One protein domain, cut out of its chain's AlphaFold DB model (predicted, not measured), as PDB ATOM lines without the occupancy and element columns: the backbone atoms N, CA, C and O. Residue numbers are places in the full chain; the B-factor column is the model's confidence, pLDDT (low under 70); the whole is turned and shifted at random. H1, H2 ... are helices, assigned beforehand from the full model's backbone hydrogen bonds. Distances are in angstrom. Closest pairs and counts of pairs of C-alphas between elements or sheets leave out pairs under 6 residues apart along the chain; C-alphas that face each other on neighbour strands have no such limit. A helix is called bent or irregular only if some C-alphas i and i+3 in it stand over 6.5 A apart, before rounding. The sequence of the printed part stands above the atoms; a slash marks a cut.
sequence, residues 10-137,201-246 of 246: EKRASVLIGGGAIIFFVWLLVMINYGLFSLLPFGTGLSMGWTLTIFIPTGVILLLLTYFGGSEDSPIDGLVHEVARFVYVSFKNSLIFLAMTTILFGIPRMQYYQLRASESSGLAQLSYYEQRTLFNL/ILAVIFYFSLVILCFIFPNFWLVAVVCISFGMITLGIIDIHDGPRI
ATOM      1  N   GLU A  10     178.950 162.374 243.806       75.12
ATOM      2  CA  GLU A  10     179.287 163.798 243.744       75.12
ATOM      3  C   GLU A  10     178.062 164.685 243.467       75.12
ATOM      4  O   GLU A  10     177.934 165.779 244.013       75.12
ATOM      5  N   LYS A  11     177.124 164.220 242.630       79.06
ATOM      6  CA  LYS A  11     175.937 164.990 242.217       79.06
ATOM      7  C   LYS A  11     174.648 164.570 242.914       79.06
ATOM      8  O   LYS A  11     173.591 165.094 242.563       79.06
ATOM      9  N   ARG A  12     174.708 163.684 243.915       77.12
ATOM     10  CA  ARG A  12     173.542 163.103 244.609       77.12
ATOM     11  C   ARG A  12     172.490 164.141 244.982       77.12
ATOM     12  O   ARG A  12     171.330 163.996 244.610       77.12
ATOM     13  N   ALA A  13     172.903 165.196 245.679       80.88
ATOM     14  CA  ALA A  13     171.999 166.236 246.147       80.88
ATOM     15  C   ALA A  13     171.310 166.972 244.986       80.88
ATOM     16  O   ALA A  13     170.094 167.143 244.978       80.88
ATOM     17  N   SER A  14     172.077 167.326 243.950       81.94
ATOM     18  CA  SER A  14     171.540 167.964 242.746       81.94
ATOM     19  C   SER A  14     170.580 167.047 241.986       81.94
ATOM     20  O   SER A  14     169.592 167.528 241.437       81.94
ATOM     21  N   VAL A  15     170.850 165.739 241.956       84.69
ATOM     22  CA  VAL A  15     169.976 164.735 241.333       84.69
ATOM     23  C   VAL A  15     168.686 164.561 242.135       84.69
ATOM     24  O   VAL A  15     167.620 164.455 241.537       84.69
ATOM     25  N   LEU A  16     168.746 164.583 243.469       85.31
ATOM     26  CA  LEU A  16     167.563 164.503 244.330       85.31
ATOM     27  C   LEU A  16     166.659 165.730 244.180       85.31
ATOM     28  O   LEU A  16     165.457 165.576 243.963       85.31
ATOM     29  N   ILE A  17     167.235 166.934 244.228       86.75
ATOM     30  CA  ILE A  17     166.478 168.183 244.061       86.75
ATOM     31  C   ILE A  17     165.917 168.278 242.643       86.75
ATOM     32  O   ILE A  17     164.722 168.508 242.473       86.75
ATOM     33  N   GLY A  18     166.756 168.070 241.624       84.94
ATOM     34  CA  GLY A  18     166.342 168.144 240.224       84.94
ATOM     35  C   GLY A  18     165.310 167.076 239.868       84.94
ATOM     36  O   GLY A  18     164.283 167.385 239.270       84.94
ATOM     37  N   GLY A  19     165.539 165.831 240.292       85.12
ATOM     38  CA  GLY A  19     164.614 164.718 240.090       85.12
ATOM     39  C   GLY A  19     163.270 164.951 240.775       85.12
ATOM     40  O   GLY A  19     162.234 164.806 240.132       85.12
ATOM     41  N   GLY A  20     163.280 165.395 242.036       86.44
ATOM     42  CA  GLY A  20     162.062 165.789 242.743       86.44
ATOM     43  C   GLY A  20     161.324 166.916 242.017       86.44
ATOM     44  O   GLY A  20     160.158 166.768 241.671       86.44
ATOM     45  N   ALA A  21     162.002 168.012 241.670       87.44
ATOM     46  CA  ALA A  21     161.379 169.134 240.964       87.44
ATOM     47  C   ALA A  21     160.730 168.722 239.628       87.44
ATOM     48  O   ALA A  21     159.625 169.168 239.318       87.44
ATOM     49  N   ILE A  22     161.379 167.840 238.859       88.62
ATOM     50  CA  ILE A  22     160.825 167.304 237.609       88.62
ATOM     51  C   ILE A  22     159.578 166.458 237.885       88.62
ATOM     52  O   ILE A  22     158.564 166.653 237.216       88.62
ATOM     53  N   ILE A  23     159.620 165.556 238.871       87.88
ATOM     54  CA  ILE A  23     158.464 164.725 239.249       87.88
ATOM     55  C   ILE A  23     157.284 165.612 239.655       87.88
ATOM     56  O   ILE A  23     156.177 165.411 239.155       87.88
ATOM     57  N   PHE A  24     157.515 166.622 240.499       88.88
ATOM     58  CA  PHE A  24     156.483 167.582 240.893       88.88
ATOM     59  C   PHE A  24     155.899 168.325 239.691       88.88
ATOM     60  O   PHE A  24     154.682 168.437 239.570       88.88
ATOM     61  N   PHE A  25     156.753 168.817 238.793       88.44
ATOM     62  CA  PHE A  25     156.312 169.573 237.626       88.44
ATOM     63  C   PHE A  25     155.471 168.718 236.671       88.44
ATOM     64  O   PHE A  25     154.393 169.136 236.251       88.44
ATOM     65  N   VAL A  26     155.922 167.496 236.372       86.12
ATOM     66  CA  VAL A  26     155.169 166.541 235.544       86.12
ATOM     67  C   VAL A  26     153.839 166.194 236.206       86.12
ATOM     68  O   VAL A  26     152.799 166.233 235.550       86.12
ATOM     69  N   TRP A  27     153.849 165.913 237.511       89.00
ATOM     70  CA  TRP A  27     152.629 165.658 238.268       89.00
ATOM     71  C   TRP A  27     151.656 166.842 238.192       89.00
ATOM     72  O   TRP A  27     150.475 166.649 237.913       89.00
ATOM     73  N   LEU A  28     152.144 168.075 238.358       87.00
ATOM     74  CA  LEU A  28     151.323 169.283 238.305       87.00
ATOM     75  C   LEU A  28     150.663 169.452 236.932       87.00
ATOM     76  O   LEU A  28     149.468 169.736 236.853       87.00
ATOM     77  N   LEU A  29     151.420 169.232 235.853       84.69
ATOM     78  CA  LEU A  29     150.888 169.270 234.492       84.69
ATOM     79  C   LEU A  29     149.786 168.230 234.283       84.69
ATOM     80  O   LEU A  29     148.751 168.559 233.706       84.69
ATOM     81  N   VAL A  30     149.968 167.004 234.782       81.81
ATOM     82  CA  VAL A  30     148.939 165.952 234.738       81.81
ATOM     83  C   VAL A  30     147.687 166.400 235.495       81.81
ATOM     84  O   VAL A  30     146.581 166.334 234.962       81.81
ATOM     85  N   MET A  31     147.840 166.930 236.707       81.25
ATOM     86  CA  MET A  31     146.707 167.378 237.518       81.25
ATOM     87  C   MET A  31     145.907 168.507 236.864       81.25
ATOM     88  O   MET A  31     144.679 168.494 236.938       81.25
ATOM     89  N   ILE A  32     146.585 169.461 236.219       82.56
ATOM     90  CA  ILE A  32     145.942 170.570 235.504       82.56
ATOM     91  C   ILE A  32     145.258 170.063 234.233       82.56
ATOM     92  O   ILE A  32     144.082 170.347 234.029       82.56
ATOM     93  N   ASN A  33     145.971 169.298 233.402       77.69
ATOM     94  CA  ASN A  33     145.473 168.833 232.105       77.69
ATOM     95  C   ASN A  33     144.207 167.976 232.253       77.69
ATOM     96  O   ASN A  33     143.254 168.122 231.495       77.69
ATOM     97  N   TYR A  34     144.165 167.132 233.285       77.94
ATOM     98  CA  TYR A  34     143.030 166.247 233.549       77.94
ATOM     99  C   TYR A  34     142.065 166.773 234.626       77.94
ATOM    100  O   TYR A  34     141.137 166.061 235.006       77.94
ATOM    101  N   GLY A  35     142.261 167.995 235.140       76.50
ATOM    102  CA  GLY A  35     141.365 168.610 236.130       76.50
ATOM    103  C   GLY A  35     141.229 167.828 237.446       76.50
ATOM    104  O   GLY A  35     140.175 167.849 238.075       76.50
ATOM    105  N   LEU A  36     142.280 167.128 237.878       79.31
ATOM    106  CA  LEU A  36     142.220 166.114 238.943       79.31
ATOM    107  C   LEU A  36     142.222 166.690 240.370       79.31
ATOM    108  O   LEU A  36     142.103 165.943 241.339       79.31
ATOM    109  N   PHE A  37     142.350 168.009 240.540       78.56
ATOM    110  CA  PHE A  37     142.376 168.654 241.862       78.56
ATOM    111  C   PHE A  37     141.066 168.512 242.649       78.56
ATOM    112  O   PHE A  37     141.083 168.547 243.880       78.56
ATOM    113  N   SER A  38     139.947 168.343 241.944       76.44
ATOM    114  CA  SER A  38     138.625 168.124 242.536       76.44
ATOM    115  C   SER A  38     138.372 166.666 242.922       76.44
ATOM    116  O   SER A  38     137.371 166.389 243.584       76.44
ATOM    117  N   LEU A  39     139.259 165.733 242.548       76.44
ATOM    118  CA  LEU A  39     139.112 164.338 242.940       76.44
ATOM    119  C   LEU A  39     139.159 164.201 244.458       76.44
ATOM    120  O   LEU A  39     139.952 164.846 245.146       76.44
ATOM    121  N   LEU A  40     138.317 163.307 244.961       81.00
ATOM    122  CA  LEU A  40     138.297 162.893 246.353       81.00
ATOM    123  C   LEU A  40     139.232 161.680 246.478       81.00
ATOM    124  O   LEU A  40     138.837 160.582 246.074       81.00
ATOM    125  N   PRO A  41     140.473 161.836 246.983       75.69
ATOM    126  CA  PRO A  41     141.414 160.727 247.119       75.69
ATOM    127  C   PRO A  41     140.836 159.561 247.921       75.69
ATOM    128  O   PRO A  41     141.099 158.418 247.573       75.69
ATOM    129  N   PHE A  42     139.995 159.843 248.918       77.31
ATOM    130  CA  PHE A  42     139.345 158.839 249.767       77.31
ATOM    131  C   PHE A  42     137.934 158.436 249.298       77.31
ATOM    132  O   PHE A  42     137.234 157.709 249.993       77.31
ATOM    133  N   GLY A  43     137.476 158.934 248.144       69.88
ATOM    134  CA  GLY A  43     136.110 158.735 247.643       69.88
ATOM    135  C   GLY A  43     135.049 159.623 248.308       69.88
ATOM    136  O   GLY A  43     134.044 159.935 247.677       69.88
ATOM    137  N   THR A  44     135.282 160.100 249.532       73.25
ATOM    138  CA  THR A  44     134.424 161.061 250.243       73.25
ATOM    139  C   THR A  44     135.261 162.052 251.063       73.25
ATOM    140  O   THR A  44     136.435 161.817 251.356       73.25
ATOM    141  N   GLY A  45     134.661 163.188 251.432       80.19
ATOM    142  CA  GLY A  45     135.262 164.144 252.364       80.19
ATOM    143  C   GLY A  45     136.247 165.118 251.716       80.19
ATOM    144  O   GLY A  45     135.835 166.094 251.094       80.19
ATOM    145  N   LEU A  46     137.548 164.901 251.929       81.50
ATOM    146  CA  LEU A  46     138.599 165.850 251.547       81.50
ATOM    147  C   LEU A  46     138.924 165.756 250.054       81.50
ATOM    148  O   LEU A  46     139.190 164.672 249.544       81.50
ATOM    149  N   SER A  47     138.962 166.903 249.371       84.38
ATOM    150  CA  SER A  47     139.509 167.012 248.011       84.38
ATOM    151  C   SER A  47     141.022 166.795 248.002       84.38
ATOM    152  O   SER A  47     141.685 167.097 248.997       84.38
ATOM    153  N   MET A  48     141.575 166.432 246.845       83.00
ATOM    154  CA  MET A  48     143.015 166.285 246.629       83.00
ATOM    155  C   MET A  48     143.817 167.497 247.121       83.00
ATOM    156  O   MET A  48     144.822 167.325 247.805       83.00
ATOM    157  N   GLY A  49     143.356 168.719 246.829       80.12
ATOM    158  CA  GLY A  49     144.011 169.948 247.289       80.12
ATOM    159  C   GLY A  49     144.166 169.996 248.812       80.12
ATOM    160  O   GLY A  49     145.277 170.133 249.319       80.12
ATOM    161  N   TRP A  50     143.071 169.787 249.546       84.94
ATOM    162  CA  TRP A  50     143.085 169.714 251.011       84.94
ATOM    163  C   TRP A  50     143.965 168.579 251.543       84.94
ATOM    164  O   TRP A  50     144.742 168.786 252.474       84.94
ATOM    165  N   THR A  51     143.913 167.393 250.936       86.62
ATOM    166  CA  THR A  51     144.773 166.276 251.346       86.62
ATOM    167  C   THR A  51     146.255 166.630 251.199       86.62
ATOM    168  O   THR A  51     147.034 166.392 252.120       86.62
ATOM    169  N   LEU A  52     146.650 167.293 250.111       87.62
ATOM    170  CA  LEU A  52     148.031 167.739 249.906       87.62
ATOM    171  C   LEU A  52     148.471 168.773 250.949       87.62
ATOM    172  O   LEU A  52     149.588 168.677 251.457       87.62
ATOM    173  N   THR A  53     147.592 169.709 251.329       86.38
ATOM    174  CA  THR A  53     147.912 170.712 252.366       86.38
ATOM    175  C   THR A  53     148.175 170.108 253.744       86.38
ATOM    176  O   THR A  53     148.842 170.739 254.556       86.38
ATOM    177  N   ILE A  54     147.701 168.888 254.004       87.75
ATOM    178  CA  ILE A  54     147.923 168.183 255.271       87.75
ATOM    179  C   ILE A  54     149.145 167.266 255.163       87.75
ATOM    180  O   ILE A  54     150.049 167.324 255.997       87.75
ATOM    181  N   PHE A  55     149.202 166.426 254.127       87.88
ATOM    182  CA  PHE A  55     150.218 165.378 254.016       87.88
ATOM    183  C   PHE A  55     151.609 165.918 253.665       87.88
ATOM    184  O   PHE A  55     152.595 165.398 254.187       87.88
ATOM    185  N   ILE A  56     151.720 166.962 252.832       87.56
ATOM    186  CA  ILE A  56     153.033 167.504 252.447       87.56
ATOM    187  C   ILE A  56     153.743 168.133 253.654       87.56
ATOM    188  O   ILE A  56     154.856 167.695 253.952       87.56
ATOM    189  N   PRO A  57     153.144 169.093 254.395       88.06
ATOM    190  CA  PRO A  57     153.829 169.690 255.536       88.06
ATOM    191  C   PRO A  57     154.135 168.660 256.619       88.06
ATOM    192  O   PRO A  57     155.232 168.668 257.165       88.06
ATOM    193  N   THR A  58     153.209 167.731 256.878       88.75
ATOM    194  CA  THR A  58     153.409 166.667 257.872       88.75
ATOM    195  C   THR A  58     154.617 165.798 257.524       88.75
ATOM    196  O   THR A  58     155.486 165.598 258.369       88.75
ATOM    197  N   GLY A  59     154.727 165.338 256.272       84.75
ATOM    198  CA  GLY A  59     155.869 164.536 255.828       84.75
ATOM    199  C   GLY A  59     157.200 165.289 255.930       84.75
ATOM    200  O   GLY A  59     158.180 164.737 256.425       84.75
ATOM    201  N   VAL A  60     157.228 166.565 255.527       86.38
ATOM    202  CA  VAL A  60     158.434 167.409 255.612       86.38
ATOM    203  C   VAL A  60     158.845 167.655 257.066       86.38
ATOM    204  O   VAL A  60     160.018 167.505 257.397       86.38
ATOM    205  N   ILE A  61     157.899 167.981 257.949       87.69
ATOM    206  CA  ILE A  61     158.175 168.220 259.374       87.69
ATOM    207  C   ILE A  61     158.719 166.952 260.034       87.69
ATOM    208  O   ILE A  61     159.732 167.013 260.723       87.69
ATOM    209  N   LEU A  62     158.091 165.796 259.801       86.25
ATOM    210  CA  LEU A  62     158.540 164.521 260.369       86.25
ATOM    211  C   LEU A  62     159.930 164.124 259.856       86.25
ATOM    212  O   LEU A  62     160.758 163.629 260.621       86.25
ATOM    213  N   LEU A  63     160.218 164.382 258.579       83.81
ATOM    214  CA  LEU A  63     161.545 164.175 258.007       83.81
ATOM    215  C   LEU A  63     162.601 165.072 258.661       83.81
ATOM    216  O   LEU A  63     163.658 164.587 259.051       83.81
ATOM    217  N   LEU A  64     162.314 166.363 258.815       84.31
ATOM    218  CA  LEU A  64     163.241 167.291 259.457       84.31
ATOM    219  C   LEU A  64     163.462 166.929 260.928       84.31
ATOM    220  O   LEU A  64     164.602 166.911 261.370       84.31
ATOM    221  N   LEU A  65     162.409 166.576 261.671       83.88
ATOM    222  CA  LEU A  65     162.522 166.172 263.076       83.88
ATOM    223  C   LEU A  65     163.357 164.898 263.250       83.88
ATOM    224  O   LEU A  65     164.217 164.846 264.124       83.88
ATOM    225  N   THR A  66     163.139 163.882 262.410       82.94
ATOM    226  CA  THR A  66     163.933 162.641 262.451       82.94
ATOM    227  C   THR A  66     165.391 162.878 262.061       82.94
ATOM    228  O   THR A  66     166.285 162.309 262.683       82.94
ATOM    229  N   TYR A  67     165.641 163.764 261.095       83.31
ATOM    230  CA  TYR A  67     166.987 164.204 260.742       83.31
ATOM    231  C   TYR A  67     167.668 164.967 261.891       83.31
ATOM    232  O   TYR A  67     168.763 164.584 262.287       83.31
ATOM    233  N   PHE A  68     167.019 165.978 262.480       82.44
ATOM    234  CA  PHE A  68     167.578 166.736 263.605       82.44
ATOM    235  C   PHE A  68     167.863 165.840 264.813       82.44
ATOM    236  O   PHE A  68     168.933 165.945 265.402       82.44
ATOM    237  N   GLY A  69     166.949 164.925 265.152       80.06
ATOM    238  CA  GLY A  69     167.149 163.985 266.259       80.06
ATOM    239  C   GLY A  69     168.291 162.989 266.030       80.06
ATOM    240  O   GLY A  69     168.923 162.560 266.993       80.06
ATOM    241  N   GLY A  70     168.567 162.633 264.770       78.12
ATOM    242  CA  GLY A  70     169.627 161.701 264.376       78.12
ATOM    243  C   GLY A  70     170.930 162.356 263.899       78.12
ATOM    244  O   GLY A  70     171.837 161.631 263.489       78.12
ATOM    245  N   SER A  71     171.025 163.691 263.905       79.75
ATOM    246  CA  SER A  71     172.231 164.429 263.506       79.75
ATOM    247  C   SER A  71     173.305 164.376 264.596       79.75
ATOM    248  O   SER A  71     172.992 164.207 265.771       79.75
ATOM    249  N   GLU A  72     174.573 164.544 264.217       72.44
ATOM    250  CA  GLU A  72     175.700 164.641 265.162       72.44
ATOM    251  C   GLU A  72     175.578 165.853 266.097       72.44
ATOM    252  O   GLU A  72     176.081 165.814 267.212       72.44
ATOM    253  N   ASP A  73     174.866 166.898 265.662       72.50
ATOM    254  CA  ASP A  73     174.574 168.092 266.463       72.50
ATOM    255  C   ASP A  73     173.274 167.949 267.281       72.50
ATOM    256  O   ASP A  73     172.722 168.936 267.775       72.50
ATOM    257  N   SER A  74     172.727 166.731 267.376       72.44
ATOM    258  CA  SER A  74     171.498 166.477 268.121       72.44
ATOM    259  C   SER A  74     171.717 166.750 269.611       72.44
ATOM    260  O   SER A  74     172.683 166.258 270.190       72.44
ATOM    261  N   PRO A  75     170.799 167.470 270.278       67.88
ATOM    262  CA  PRO A  75     170.837 167.659 271.727       67.88
ATOM    263  C   PRO A  75     170.424 166.393 272.501       67.88
ATOM    264  O   PRO A  75     170.205 166.463 273.705       67.88
ATOM    265  N   ILE A  76     170.237 165.263 271.815       70.81
ATOM    266  CA  ILE A  76     169.813 163.990 272.391       70.81
ATOM    267  C   ILE A  76     170.896 162.955 272.131       70.81
ATOM    268  O   ILE A  76     171.263 162.732 270.980       70.81
ATOM    269  N   ASP A  77     171.287 162.248 273.188       69.50
ATOM    270  CA  ASP A  77     172.213 161.121 273.133       69.50
ATOM    271  C   ASP A  77     171.524 159.776 273.433       69.50
ATOM    272  O   ASP A  77     170.428 159.694 273.998       69.50
ATOM    273  N   GLY A  78     172.189 158.680 273.060       76.50
ATOM    274  CA  GLY A  78     171.763 157.313 273.372       76.50
ATOM    275  C   GLY A  78     170.689 156.753 272.431       76.50
ATOM    276  O   GLY A  78     170.671 157.034 271.235       76.50
ATOM    277  N   LEU A  79     169.789 155.920 272.967       78.69
ATOM    278  CA  LEU A  79     168.847 155.121 272.169       78.69
ATOM    279  C   LEU A  79     167.980 155.970 271.225       78.69
ATOM    280  O   LEU A  79     167.737 155.582 270.089       78.69
ATOM    281  N   VAL A  80     167.504 157.133 271.678       76.56
ATOM    282  CA  VAL A  80     166.610 157.987 270.875       76.56
ATOM    283  C   VAL A  80     167.337 158.553 269.651       76.56
ATOM    284  O   VAL A  80     166.751 158.584 268.571       76.56
ATOM    285  N   HIS A  81     168.615 158.916 269.792       80.88
ATOM    286  CA  HIS A  81     169.466 159.339 268.680       80.88
ATOM    287  C   HIS A  81     169.669 158.208 267.663       80.88
ATOM    288  O   HIS A  81     169.445 158.395 266.465       80.88
ATOM    289  N   GLU A  82     170.021 157.005 268.130       81.56
ATOM    290  CA  GLU A  82     170.214 155.841 267.256       81.56
ATOM    291  C   GLU A  82     168.933 155.463 266.504       81.56
ATOM    292  O   GLU A  82     168.972 155.186 265.303       81.56
ATOM    293  N   VAL A  83     167.780 155.502 267.179       80.69
ATOM    294  CA  VAL A  83     166.479 155.220 266.561       80.69
ATOM    295  C   VAL A  83     166.099 156.323 265.571       80.69
ATOM    296  O   VAL A  83     165.634 156.007 264.478       80.69
ATOM    297  N   ALA A  84     166.329 157.601 265.887       81.62
ATOM    298  CA  ALA A  84     166.083 158.704 264.958       81.62
ATOM    299  C   ALA A  84     166.941 158.569 263.691       81.62
ATOM    300  O   ALA A  84     166.415 158.651 262.579       81.62
ATOM    301  N   ARG A  85     168.230 158.240 263.850       80.88
ATOM    302  CA  ARG A  85     169.136 157.940 262.736       80.88
ATOM    303  C   ARG A  85     168.645 156.739 261.930       80.88
ATOM    304  O   ARG A  85     168.554 156.822 260.708       80.88
ATOM    305  N   PHE A  86     168.268 155.641 262.584       80.06
ATOM    306  CA  PHE A  86     167.720 154.461 261.912       80.06
ATOM    307  C   PHE A  86     166.444 154.780 261.125       80.06
ATOM    308  O   PHE A  86     166.299 154.341 259.982       80.06
ATOM    309  N   VAL A  87     165.527 155.566 261.694       80.12
ATOM    310  CA  VAL A  87     164.277 155.965 261.037       80.12
ATOM    311  C   VAL A  87     164.541 156.917 259.876       80.12
ATOM    312  O   VAL A  87     163.932 156.747 258.824       80.12
ATOM    313  N   TYR A  88     165.496 157.840 259.998       80.25
ATOM    314  CA  TYR A  88     165.932 158.696 258.894       80.25
ATOM    315  C   TYR A  88     166.502 157.876 257.719       80.25
ATOM    316  O   TYR A  88     166.092 158.051 256.566       80.25
ATOM    317  N   VAL A  89     167.386 156.908 257.996       77.81
ATOM    318  CA  VAL A  89     167.924 155.995 256.968       77.81
ATOM    319  C   VAL A  89     166.814 155.135 256.358       77.81
ATOM    320  O   VAL A  89     166.738 154.972 255.137       77.81
ATOM    321  N   SER A  90     165.921 154.615 257.198       75.62
ATOM    322  CA  SER A  90     164.767 153.826 256.767       75.62
ATOM    323  C   SER A  90     163.823 154.644 255.898       75.62
ATOM    324  O   SER A  90     163.303 154.114 254.923       75.62
ATOM    325  N   PHE A  91     163.647 155.934 256.183       74.56
ATOM    326  CA  PHE A  91     162.835 156.831 255.373       74.56
ATOM    327  C   PHE A  91     163.416 157.029 253.970       74.56
ATOM    328  O   PHE A  91     162.707 156.928 252.969       74.56
ATOM    329  N   LYS A  92     164.730 157.242 253.868       74.69
ATOM    330  CA  LYS A  92     165.404 157.333 252.566       74.69
ATOM    331  C   LYS A  92     165.156 156.078 251.718       74.69
ATOM    332  O   LYS A  92     164.880 156.185 250.523       74.69
ATOM    333  N   ASN A  93     165.204 154.901 252.338       74.06
ATOM    334  CA  ASN A  93     164.908 153.634 251.668       74.06
ATOM    335  C   ASN A  93     163.404 153.453 251.394       74.06
ATOM    336  O   ASN A  93     163.023 152.913 250.354       74.06
ATOM    337  N   SER A  94     162.540 153.930 252.289       71.56
ATOM    338  CA  SER A  94     161.091 153.815 252.142       71.56
ATOM    339  C   SER A  94     160.551 154.715 251.038       71.56
ATOM    340  O   SER A  94     159.593 154.320 250.388       71.56
ATOM    341  N   LEU A  95     161.181 155.855 250.735       73.69
ATOM    342  CA  LEU A  95     160.848 156.657 249.552       73.69
ATOM    343  C   LEU A  95     161.025 155.868 248.255       73.69
ATOM    344  O   LEU A  95     160.177 155.951 247.368       73.69
ATOM    345  N   ILE A  96     162.093 155.071 248.152       73.56
ATOM    346  CA  ILE A  96     162.325 154.196 246.996       73.56
ATOM    347  C   ILE A  96     161.248 153.111 246.955       73.56
ATOM    348  O   ILE A  96     160.648 152.877 245.908       73.56
ATOM    349  N   PHE A  97     160.957 152.483 248.095       73.44
ATOM    350  CA  PHE A  97     159.904 151.474 248.188       73.44
ATOM    351  C   PHE A  97     158.519 152.038 247.830       73.44
ATOM    352  O   PHE A  97     157.769 151.415 247.079       73.44
ATOM    353  N   LEU A  98     158.188 153.236 248.311       74.25
ATOM    354  CA  LEU A  98     156.936 153.931 248.029       74.25
ATOM    355  C   LEU A  98     156.856 154.328 246.550       74.25
ATOM    356  O   LEU A  98     155.806 154.150 245.933       74.25
ATOM    357  N   ALA A  99     157.960 154.787 245.952       74.25
ATOM    358  CA  ALA A  99     158.042 155.075 244.521       74.25
ATOM    359  C   ALA A  99     157.819 153.815 243.676       74.25
ATOM    360  O   ALA A  99     156.979 153.818 242.778       74.25
ATOM    361  N   MET A 100     158.494 152.713 244.010       78.38
ATOM    362  CA  MET A 100     158.311 151.422 243.341       78.38
ATOM    363  C   MET A 100     156.881 150.905 243.496       78.38
ATOM    364  O   MET A 100     156.278 150.481 242.517       78.38
ATOM    365  N   THR A 101     156.297 151.008 244.692       72.69
ATOM    366  CA  THR A 101     154.902 150.617 244.952       72.69
ATOM    367  C   THR A 101     153.929 151.455 244.123       72.69
ATOM    368  O   THR A 101     152.996 150.928 243.520       72.69
ATOM    369  N   THR A 102     154.175 152.760 244.025       72.75
ATOM    370  CA  THR A 102     153.345 153.671 243.232       72.75
ATOM    371  C   THR A 102     153.416 153.356 241.737       72.75
ATOM    372  O   THR A 102     152.388 153.357 241.061       72.75
ATOM    373  N   ILE A 103     154.602 153.025 241.222       73.19
ATOM    374  CA  ILE A 103     154.792 152.657 239.813       73.19
ATOM    375  C   ILE A 103     154.179 151.283 239.512       73.19
ATOM    376  O   ILE A 103     153.455 151.144 238.529       73.19
ATOM    377  N   LEU A 104     154.445 150.278 240.352       74.12
ATOM    378  CA  LEU A 104     154.042 148.887 240.117       74.12
ATOM    379  C   LEU A 104     152.553 148.639 240.361       74.12
ATOM    380  O   LEU A 104     151.956 147.829 239.660       74.12
ATOM    381  N   PHE A 105     151.951 149.318 241.336       69.94
ATOM    382  CA  PHE A 105     150.555 149.086 241.711       69.94
ATOM    383  C   PHE A 105     149.662 150.291 241.427       69.94
ATOM    384  O   PHE A 105     148.545 150.109 240.954       69.94
ATOM    385  N   GLY A 106     150.136 151.517 241.663       66.69
ATOM    386  CA  GLY A 106     149.333 152.731 241.477       66.69
ATOM    387  C   GLY A 106     148.933 152.966 240.018       66.69
ATOM    388  O   GLY A 106     147.746 153.111 239.723       66.69
ATOM    389  N   ILE A 107     149.906 152.938 239.099       68.62
ATOM    390  CA  ILE A 107     149.665 153.197 237.668       68.62
ATOM    391  C   ILE A 107     148.734 152.139 237.045       68.62
ATOM    392  O   ILE A 107     147.711 152.531 236.471       68.62
ATOM    393  N   PRO A 108     148.992 150.821 237.181       68.44
ATOM    394  CA  PRO A 108     148.117 149.810 236.585       68.44
ATOM    395  C   PRO A 108     146.712 149.829 237.189       68.44
ATOM    396  O   PRO A 108     145.725 149.606 236.491       68.44
ATOM    397  N   ARG A 109     146.593 150.155 238.481       67.19
ATOM    398  CA  ARG A 109     145.295 150.251 239.150       67.19
ATOM    399  C   ARG A 109     144.476 151.426 238.638       67.19
ATOM    400  O   ARG A 109     143.278 151.270 238.415       67.19
ATOM    401  N   MET A 110     145.095 152.585 238.413       63.66
ATOM    402  CA  MET A 110     144.399 153.725 237.811       63.66
ATOM    403  C   MET A 110     143.885 153.370 236.417       63.66
ATOM    404  O   MET A 110     142.718 153.624 236.119       63.66
ATOM    405  N   GLN A 111     144.724 152.729 235.597       64.00
ATOM    406  CA  GLN A 111     144.314 152.241 234.282       64.00
ATOM    407  C   GLN A 111     143.123 151.288 234.411       64.00
ATOM    408  O   GLN A 111     142.108 151.500 233.759       64.00
ATOM    409  N   TYR A 112     143.175 150.317 235.324       62.91
ATOM    410  CA  TYR A 112     142.060 149.407 235.588       62.91
ATOM    411  C   TYR A 112     140.742 150.131 235.927       62.91
ATOM    412  O   TYR A 112     139.700 149.824 235.345       62.91
ATOM    413  N   TYR A 113     140.760 151.127 236.818       62.28
ATOM    414  CA  TYR A 113     139.543 151.875 237.159       62.28
ATOM    415  C   TYR A 113     139.055 152.789 236.030       62.28
ATOM    416  O   TYR A 113     137.846 152.897 235.831       62.28
ATOM    417  N   GLN A 114     139.958 153.406 235.262       61.50
ATOM    418  CA  GLN A 114     139.589 154.182 234.075       61.50
ATOM    419  C   GLN A 114     138.921 153.300 233.016       61.50
ATOM    420  O   GLN A 114     137.893 153.679 232.459       61.50
ATOM    421  N   LEU A 115     139.452 152.095 232.798       60.84
ATOM    422  CA  LEU A 115     138.892 151.108 231.876       60.84
ATOM    423  C   LEU A 115     137.493 150.657 232.297       60.84
ATOM    424  O   LEU A 115     136.623 150.501 231.446       60.84
ATOM    425  N   ARG A 116     137.259 150.485 233.604       58.50
ATOM    426  CA  ARG A 116     135.943 150.117 234.147       58.50
ATOM    427  C   ARG A 116     134.920 151.253 234.053       58.50
ATOM    428  O   ARG A 116     133.728 150.978 233.971       58.50
ATOM    429  N   ALA A 117     135.373 152.505 234.084       54.59
ATOM    430  CA  ALA A 117     134.512 153.682 233.986       54.59
ATOM    431  C   ALA A 117     134.214 154.107 232.533       54.59
ATOM    432  O   ALA A 117     133.206 154.765 232.291       54.59
ATOM    433  N   SER A 118     135.065 153.754 231.560       52.06
ATOM    434  CA  SER A 118     134.853 154.090 230.145       52.06
ATOM    435  C   SER A 118     134.022 153.013 229.433       52.06
ATOM    436  O   SER A 118     134.524 151.929 229.145       52.06
ATOM    437  N   GLU A 119     132.765 153.304 229.101       46.47
ATOM    438  CA  GLU A 119     131.795 152.319 228.585       46.47
ATOM    439  C   GLU A 119     132.050 151.755 227.165       46.47
ATOM    440  O   GLU A 119     131.238 150.968 226.690       46.47
ATOM    441  N   SER A 120     133.133 152.080 226.439       45.75
ATOM    442  CA  SER A 120     133.315 151.487 225.088       45.75
ATOM    443  C   SER A 120     134.695 151.572 224.423       45.75
ATOM    444  O   SER A 120     134.949 150.800 223.501       45.75
ATOM    445  N   SER A 121     135.609 152.452 224.845       50.12
ATOM    446  CA  SER A 121     136.847 152.724 224.083       50.12
ATOM    447  C   SER A 121     138.150 152.297 224.762       50.12
ATOM    448  O   SER A 121     139.096 151.941 224.063       50.12
ATOM    449  N   GLY A 122     138.219 152.284 226.097       49.12
ATOM    450  CA  GLY A 122     139.465 151.998 226.818       49.12
ATOM    451  C   GLY A 122     139.895 150.529 226.747       49.12
ATOM    452  O   GLY A 122     141.052 150.230 226.460       49.12
ATOM    453  N   LEU A 123     138.958 149.595 226.953       48.53
ATOM    454  CA  LEU A 123     139.234 148.153 226.873       48.53
ATOM    455  C   LEU A 123     139.586 147.715 225.447       48.53
ATOM    456  O   LEU A 123     140.453 146.873 225.268       48.53
ATOM    457  N   ALA A 124     138.981 148.318 224.423       49.25
ATOM    458  CA  ALA A 124     139.220 147.943 223.028       49.25
ATOM    459  C   ALA A 124     140.643 148.267 222.523       49.25
ATOM    460  O   ALA A 124     141.061 147.715 221.508       49.25
ATOM    461  N   GLN A 125     141.385 149.148 223.209       53.66
ATOM    462  CA  GLN A 125     142.744 149.557 222.824       53.66
ATOM    463  C   GLN A 125     143.860 148.708 223.453       53.66
ATOM    464  O   GLN A 125     144.997 148.779 222.995       53.66
ATOM    465  N   LEU A 126     143.560 147.906 224.480       55.62
ATOM    466  CA  LEU A 126     144.546 147.057 225.157       55.62
ATOM    467  C   LEU A 126     144.598 145.666 224.537       55.62
ATOM    468  O   LEU A 126     143.565 145.105 224.164       55.62
ATOM    469  N   SER A 127     145.786 145.067 224.487       59.31
ATOM    470  CA  SER A 127     145.917 143.678 224.053       59.31
ATOM    471  C   SER A 127     145.237 142.725 225.047       59.31
ATOM    472  O   SER A 127     145.155 142.987 226.249       59.31
ATOM    473  N   TYR A 128     144.773 141.572 224.558       47.59
ATOM    474  CA  TYR A 128     144.109 140.549 225.378       47.59
ATOM    475  C   TYR A 128     144.935 140.134 226.615       47.59
ATOM    476  O   TYR A 128     144.380 139.886 227.687       47.59
ATOM    477  N   TYR A 129     146.267 140.096 226.491       51.78
ATOM    478  CA  TYR A 129     147.166 139.750 227.594       51.78
ATOM    479  C   TYR A 129     147.274 140.856 228.649       51.78
ATOM    480  O   TYR A 129     147.296 140.552 229.840       51.78
ATOM    481  N   GLU A 130     147.299 142.126 228.246       56.50
ATOM    482  CA  GLU A 130     147.331 143.261 229.179       56.50
ATOM    483  C   GLU A 130     146.031 143.364 229.971       56.50
ATOM    484  O   GLU A 130     146.062 143.532 231.191       56.50
ATOM    485  N   GLN A 131     144.894 143.165 229.301       55.56
ATOM    486  CA  GLN A 131     143.596 143.097 229.966       55.56
ATOM    487  C   GLN A 131     143.582 141.969 231.001       55.56
ATOM    488  O   GLN A 131     143.269 142.204 232.164       55.56
ATOM    489  N   ARG A 132     143.980 140.750 230.613       54.72
ATOM    490  CA  ARG A 132     143.965 139.584 231.507       54.72
ATOM    491  C   ARG A 132     144.875 139.755 232.727       54.72
ATOM    492  O   ARG A 132     144.483 139.362 233.821       54.72
ATOM    493  N   THR A 133     146.052 140.356 232.564       60.88
ATOM    494  CA  THR A 133     146.963 140.644 233.684       60.88
ATOM    495  C   THR A 133     146.373 141.680 234.637       60.88
ATOM    496  O   THR A 133     146.387 141.459 235.844       60.88
ATOM    497  N   LEU A 134     145.803 142.771 234.112       56.06
ATOM    498  CA  LEU A 134     145.142 143.798 234.925       56.06
ATOM    499  C   LEU A 134     143.936 143.237 235.687       56.06
ATOM    500  O   LEU A 134     143.797 143.500 236.880       56.06
ATOM    501  N   PHE A 135     143.094 142.434 235.030       60.53
ATOM    502  CA  PHE A 135     141.957 141.784 235.683       60.53
ATOM    503  C   PHE A 135     142.424 140.840 236.794       60.53
ATOM    504  O   PHE A 135     141.981 140.990 237.928       60.53
ATOM    505  N   ASN A 136     143.384 139.952 236.527       61.97
ATOM    506  CA  ASN A 136     143.892 139.026 237.542       61.97
ATOM    507  C   ASN A 136     144.549 139.736 238.741       61.97
ATOM    508  O   ASN A 136     144.494 139.214 239.849       61.97
ATOM    509  N   LEU A 137     145.163 140.910 238.547       59.03
ATOM    510  CA  LEU A 137     145.844 141.635 239.625       59.03
ATOM    511  C   LEU A 137     144.876 142.354 240.585       59.03
ATOM    512  O   LEU A 137     145.220 142.582 241.742       59.03
ATOM    513  N   ILE A 201     158.197 158.035 266.188       81.38
ATOM    514  CA  ILE A 201     157.059 157.101 266.110       81.38
ATOM    515  C   ILE A 201     156.034 157.577 265.074       81.38
ATOM    516  O   ILE A 201     155.590 156.796 264.229       81.38
ATOM    517  N   LEU A 202     155.680 158.863 265.101       86.50
ATOM    518  CA  LEU A 202     154.746 159.457 264.145       86.50
ATOM    519  C   LEU A 202     155.260 159.363 262.707       86.50
ATOM    520  O   LEU A 202     154.466 159.100 261.810       86.50
ATOM    521  N   ALA A 203     156.567 159.512 262.482       81.50
ATOM    522  CA  ALA A 203     157.185 159.323 261.175       81.50
ATOM    523  C   ALA A 203     156.957 157.897 260.662       81.50
ATOM    524  O   ALA A 203     156.463 157.715 259.550       81.50
ATOM    525  N   VAL A 204     157.229 156.882 261.488       80.31
ATOM    526  CA  VAL A 204     157.002 155.475 261.117       80.31
ATOM    527  C   VAL A 204     155.531 155.224 260.777       80.31
ATOM    528  O   VAL A 204     155.231 154.665 259.718       80.31
ATOM    529  N   ILE A 205     154.610 155.686 261.629       85.88
ATOM    530  CA  ILE A 205     153.165 155.541 261.408       85.88
ATOM    531  C   ILE A 205     152.746 156.240 260.114       85.88
ATOM    532  O   ILE A 205     152.012 155.659 259.315       85.88
ATOM    533  N   PHE A 206     153.218 157.464 259.884       85.62
ATOM    534  CA  PHE A 206     152.878 158.256 258.709       85.62
ATOM    535  C   PHE A 206     153.293 157.551 257.413       85.62
ATOM    536  O   PHE A 206     152.480 157.416 256.499       85.62
ATOM    537  N   TYR A 207     154.519 157.026 257.341       75.62
ATOM    538  CA  TYR A 207     155.005 156.347 256.134       75.62
ATOM    539  C   TYR A 207     154.333 154.999 255.892       75.62
ATOM    540  O   TYR A 207     153.988 154.687 254.752       75.62
ATOM    541  N   PHE A 208     154.086 154.220 256.946       81.19
ATOM    542  CA  PHE A 208     153.340 152.971 256.811       81.19
ATOM    543  C   PHE A 208     151.893 153.230 256.371       81.19
ATOM    544  O   PHE A 208     151.374 152.561 255.475       81.19
ATOM    545  N   SER A 209     151.278 154.279 256.920       84.19
ATOM    546  CA  SER A 209     149.946 154.731 256.523       84.19
ATOM    547  C   SER A 209     149.916 155.177 255.063       84.19
ATOM    548  O   SER A 209     148.987 154.813 254.353       84.19
ATOM    549  N   LEU A 210     150.931 155.899 254.567       83.06
ATOM    550  CA  LEU A 210     151.009 156.293 253.153       83.06
ATOM    551  C   LEU A 210     150.968 155.083 252.211       83.06
ATOM    552  O   LEU A 210     150.233 155.108 251.223       83.06
ATOM    553  N   VAL A 211     151.717 154.022 252.527       78.75
ATOM    554  CA  VAL A 211     151.716 152.781 251.741       78.75
ATOM    555  C   VAL A 211     150.327 152.141 251.766       78.75
ATOM    556  O   VAL A 211     149.755 151.882 250.707       78.75
ATOM    557  N   ILE A 212     149.751 151.943 252.955       82.44
ATOM    558  CA  ILE A 212     148.420 151.337 253.111       82.44
ATOM    559  C   ILE A 212     147.352 152.143 252.370       82.44
ATOM    560  O   ILE A 212     146.530 151.575 251.655       82.44
ATOM    561  N   LEU A 213     147.366 153.469 252.493       84.06
ATOM    562  CA  LEU A 213     146.385 154.336 251.850       84.06
ATOM    563  C   LEU A 213     146.474 154.264 250.321       84.06
ATOM    564  O   LEU A 213     145.435 154.303 249.668       84.06
ATOM    565  N   CYS A 214     147.665 154.061 249.745       78.44
ATOM    566  CA  CYS A 214     147.806 153.786 248.309       78.44
ATOM    567  C   CYS A 214     147.139 152.461 247.895       78.44
ATOM    568  O   CYS A 214     146.593 152.356 246.793       78.44
ATOM    569  N   PHE A 215     147.156 151.449 248.770       74.62
ATOM    570  CA  PHE A 215     146.492 150.163 248.536       74.62
ATOM    571  C   PHE A 215     144.986 150.208 248.768       74.62
ATOM    572  O   PHE A 215     144.241 149.547 248.049       74.62
ATOM    573  N   ILE A 216     144.493 151.006 249.707       78.38
ATOM    574  CA  ILE A 216     143.049 151.102 249.947       78.38
ATOM    575  C   ILE A 216     142.407 152.000 248.887       78.38
ATOM    576  O   ILE A 216     141.446 151.595 248.232       78.38
ATOM    577  N   PHE A 217     142.986 153.175 248.642       79.38
ATOM    578  CA  PHE A 217     142.355 154.237 247.870       79.38
ATOM    579  C   PHE A 217     143.025 154.452 246.503       79.38
ATOM    580  O   PHE A 217     144.137 154.985 246.432       79.38
ATOM    581  N   PRO A 218     142.344 154.125 245.385       73.38
ATOM    582  CA  PRO A 218     142.931 154.173 244.044       73.38
ATOM    583  C   PRO A 218     143.344 155.558 243.555       73.38
ATOM    584  O   PRO A 218     144.070 155.642 242.578       73.38
ATOM    585  N   ASN A 219     142.866 156.634 244.175       77.50
ATOM    586  CA  ASN A 219     143.229 158.005 243.812       77.50
ATOM    587  C   ASN A 219     144.336 158.564 244.719       77.50
ATOM    588  O   ASN A 219     144.938 159.586 244.396       77.50
ATOM    589  N   PHE A 220     144.631 157.906 245.844       83.19
ATOM    590  CA  PHE A 220     145.575 158.407 246.843       83.19
ATOM    591  C   PHE A 220     147.037 158.328 246.385       83.19
ATOM    592  O   PHE A 220     147.868 159.104 246.851       83.19
ATOM    593  N   TRP A 221     147.365 157.474 245.410       80.50
ATOM    594  CA  TRP A 221     148.726 157.415 244.856       80.50
ATOM    595  C   TRP A 221     149.182 158.764 244.274       80.50
ATOM    596  O   TRP A 221     150.365 159.080 244.353       80.50
ATOM    597  N   LEU A 222     148.266 159.601 243.764       83.19
ATOM    598  CA  LEU A 222     148.588 160.958 243.305       83.19
ATOM    599  C   LEU A 222     149.133 161.825 244.447       83.19
ATOM    600  O   LEU A 222     150.049 162.610 244.220       83.19
ATOM    601  N   VAL A 223     148.615 161.657 245.668       86.94
ATOM    602  CA  VAL A 223     149.152 162.304 246.874       86.94
ATOM    603  C   VAL A 223     150.539 161.750 247.179       86.94
ATOM    604  O   VAL A 223     151.476 162.516 247.397       86.94
ATOM    605  N   ALA A 224     150.694 160.426 247.135       84.44
ATOM    606  CA  ALA A 224     151.961 159.769 247.433       84.44
ATOM    607  C   ALA A 224     153.093 160.190 246.480       84.44
ATOM    608  O   ALA A 224     154.198 160.445 246.954       84.44
ATOM    609  N   VAL A 225     152.830 160.353 245.175       85.12
ATOM    610  CA  VAL A 225     153.824 160.857 244.200       85.12
ATOM    611  C   VAL A 225     154.353 162.233 244.601       85.12
ATOM    612  O   VAL A 225     155.562 162.470 244.564       85.12
ATOM    613  N   VAL A 226     153.470 163.140 245.021       88.19
ATOM    614  CA  VAL A 226     153.885 164.481 245.453       88.19
ATOM    615  C   VAL A 226     154.651 164.420 246.765       88.19
ATOM    616  O   VAL A 226     155.686 165.070 246.891       88.19
ATOM    617  N   CYS A 227     154.203 163.608 247.724       87.38
ATOM    618  CA  CYS A 227     154.934 163.395 248.971       87.38
ATOM    619  C   CYS A 227     156.351 162.854 248.718       87.38
ATOM    620  O   CYS A 227     157.296 163.338 249.339       87.38
ATOM    621  N   ILE A 228     156.522 161.923 247.770       85.75
ATOM    622  CA  ILE A 228     157.845 161.429 247.359       85.75
ATOM    623  C   ILE A 228     158.692 162.572 246.808       85.75
ATOM    624  O   ILE A 228     159.834 162.745 247.224       85.75
ATOM    625  N   SER A 229     158.127 163.375 245.910       87.56
ATOM    626  CA  SER A 229     158.824 164.508 245.310       87.56
ATOM    627  C   SER A 229     159.331 165.506 246.357       87.56
ATOM    628  O   SER A 229     160.497 165.900 246.326       87.56
ATOM    629  N   PHE A 230     158.480 165.906 247.306       89.00
ATOM    630  CA  PHE A 230     158.881 166.801 248.395       89.00
ATOM    631  C   PHE A 230     159.894 166.144 249.339       89.00
ATOM    632  O   PHE A 230     160.835 166.808 249.773       89.00
ATOM    633  N   GLY A 231     159.759 164.843 249.606       85.38
ATOM    634  CA  GLY A 231     160.747 164.071 250.359       85.38
ATOM    635  C   GLY A 231     162.121 164.072 249.684       85.38
ATOM    636  O   GLY A 231     163.122 164.339 250.341       85.38
ATOM    637  N   MET A 232     162.178 163.867 248.364       86.38
ATOM    638  CA  MET A 232     163.421 163.913 247.587       86.38
ATOM    639  C   MET A 232     164.073 165.296 247.612       86.38
ATOM    640  O   MET A 232     165.275 165.391 247.840       86.38
ATOM    641  N   ILE A 233     163.291 166.363 247.421       87.62
ATOM    642  CA  ILE A 233     163.801 167.741 247.493       87.62
ATOM    643  C   ILE A 233     164.370 168.014 248.887       87.62
ATOM    644  O   ILE A 233     165.488 168.507 249.004       87.62
ATOM    645  N   THR A 234     163.635 167.641 249.936       87.00
ATOM    646  CA  THR A 234     164.056 167.862 251.326       87.00
ATOM    647  C   THR A 234     165.335 167.089 251.647       87.00
ATOM    648  O   THR A 234     166.273 167.668 252.185       87.00
ATOM    649  N   LEU A 235     165.436 165.819 251.239       85.31
ATOM    650  CA  LEU A 235     166.665 165.030 251.381       85.31
ATOM    651  C   LEU A 235     167.837 165.625 250.599       85.31
ATOM    652  O   LEU A 235     168.960 165.618 251.085       85.31
ATOM    653  N   GLY A 236     167.585 166.142 249.396       83.00
ATOM    654  CA  GLY A 236     168.611 166.807 248.606       83.00
ATOM    655  C   GLY A 236     169.116 168.093 249.265       83.00
ATOM    656  O   GLY A 236     170.313 168.347 249.231       83.00
ATOM    657  N   ILE A 237     168.240 168.870 249.912       84.69
ATOM    658  CA  ILE A 237     168.626 170.056 250.695       84.69
ATOM    659  C   ILE A 237     169.462 169.650 251.915       84.69
ATOM    660  O   ILE A 237     170.507 170.252 252.157       84.69
ATOM    661  N   ILE A 238     169.042 168.609 252.642       82.38
ATOM    662  CA  ILE A 238     169.798 168.060 253.778       82.38
ATOM    663  C   ILE A 238     171.195 167.603 253.326       82.38
ATOM    664  O   ILE A 238     172.191 167.979 253.938       82.38
ATOM    665  N   ASP A 239     171.285 166.872 252.209       80.12
ATOM    666  CA  ASP A 239     172.560 166.402 251.652       80.12
ATOM    667  C   ASP A 239     173.497 167.566 251.234       80.12
ATOM    668  O   ASP A 239     174.709 167.363 251.179       80.12
ATOM    669  N   ILE A 240     172.980 168.766 250.913       79.31
ATOM    670  CA  ILE A 240     173.811 169.961 250.636       79.31
ATOM    671  C   ILE A 240     174.391 170.536 251.929       79.31
ATOM    672  O   ILE A 240     175.547 170.953 251.932       79.31
ATOM    673  N   HIS A 241     173.584 170.600 252.990       72.12
ATOM    674  CA  HIS A 241     173.965 171.257 254.239       72.12
ATOM    675  C   HIS A 241     174.984 170.432 255.033       72.12
ATOM    676  O   HIS A 241     176.005 170.962 255.462       72.12
ATOM    677  N   ASP A 242     174.747 169.128 255.152       66.81
ATOM    678  CA  ASP A 242     175.544 168.247 256.012       66.81
ATOM    679  C   ASP A 242     176.470 167.304 255.237       66.81
ATOM    680  O   ASP A 242     177.212 166.510 255.821       66.81
ATOM    681  N   GLY A 243     176.432 167.373 253.904       59.53
ATOM    682  CA  GLY A 243     176.984 166.339 253.043       59.53
ATOM    683  C   GLY A 243     176.126 165.067 253.070       59.53
ATOM    684  O   GLY A 243     175.151 164.961 253.816       59.53
ATOM    685  N   PRO A 244     176.461 164.052 252.257       54.53
ATOM    686  CA  PRO A 244     175.785 162.765 252.295       54.53
ATOM    687  C   PRO A 244     176.173 162.016 253.582       54.53
ATOM    688  O   PRO A 244     176.960 161.077 253.531       54.53
ATOM    689  N   ARG A 245     175.648 162.425 254.741       53.78
ATOM    690  CA  ARG A 245     175.842 161.721 256.015       53.78
ATOM    691  C   ARG A 245     175.020 160.437 256.034       53.78
ATOM    692  O   ARG A 245     173.867 160.426 256.464       53.78
ATOM    693  N   ILE A 246     175.640 159.372 255.517       45.00
ATOM    694  CA  ILE A 246     175.740 158.035 256.129       45.00
ATOM    695  C   ILE A 246     177.129 157.496 255.795       45.00
ATOM    696  O   ILE A 246     177.428 157.393 254.580       45.00
TER     697      ILE A 246
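AT A GLANCE: This is residues 10 to 137 and 201 to 246 of the 246 residues of an uncharacterized protein of Candidatus Collierbacteria bacterium GW2011_GWB1_44_6 (UniProt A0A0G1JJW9). H2, H3a, H5 and H6 form a four-helix bundle, some of its helices aligned and some crossed, and H1 packs on H6 along its side. The bent helix H3 continues past this body as the arm H3b, with H4 set across it, and residues 116 to 121 stick out. The 174 printed residues include six named helices, H1 to H6 in chain order, and no named strand: all helix. The whole is only just compact, close to loose, with a radius of gyration of the C-alphas of 18.4 A, and spans 62 by 35 by 30 A.

HOW THE PARTS SIT: Begin at H1, residues 10 to 33, which touches H6, residues 221 to 241, opposite ways at a shallow tilt of 27 degrees; their closest C-alphas, Ala 13 and Gly 236, are 4.2 A apart. H3, residues 79 to 117, was assigned as one helix by its hydrogen bonds but is bent, with C-alphas 104 and 107 6.6 A apart; its arms are H3a, residues 79 to 104, and H3b, residues 107 to 117. H2, residues 48 to 70, forms a hairpin with H3a, the closest C-alphas being Gly 70 and Arg 85 at 4.1 A. H4, residues 128 to 137, touches H3b, about perpendicular at 77 degrees, closest at the C-alphas of Tyr 112 and Leu 134, 6.4 A. H5, residues 201 to 216, touches H3a the same way at a shallow tilt of 13 degrees, closest at the C-alphas of Leu 98 and Val 211, 6.5 A. Every O i to N i+4 pair is within hydrogen-bond range in H3b, H4 and H5, against 19 of 20 in H1, 18 of 19 in H2, 21 of 22 in H3a and 16 of 17 in H6.

IN THESE COORDINATES: Find C-alpha 10 at (179.287, 163.798, 243.744); H1 runs 36.1 A from there and is irregular, C-alphas 10 and 13 being 8.1 A apart. H2 measures 32.3 A, H3a 35.9 A and H6 30.3 A, ending at C-alpha 241, (173.965, 171.257, 254.239).

THE WHOLE: Residues 138 to 200 are not printed, and C-alphas 137 and 201 are 32.7 A apart across the cut. The link from H1 to H2 is long. Confidence is low, under 70, at residues 105 to 137 and 242 to 246, among others.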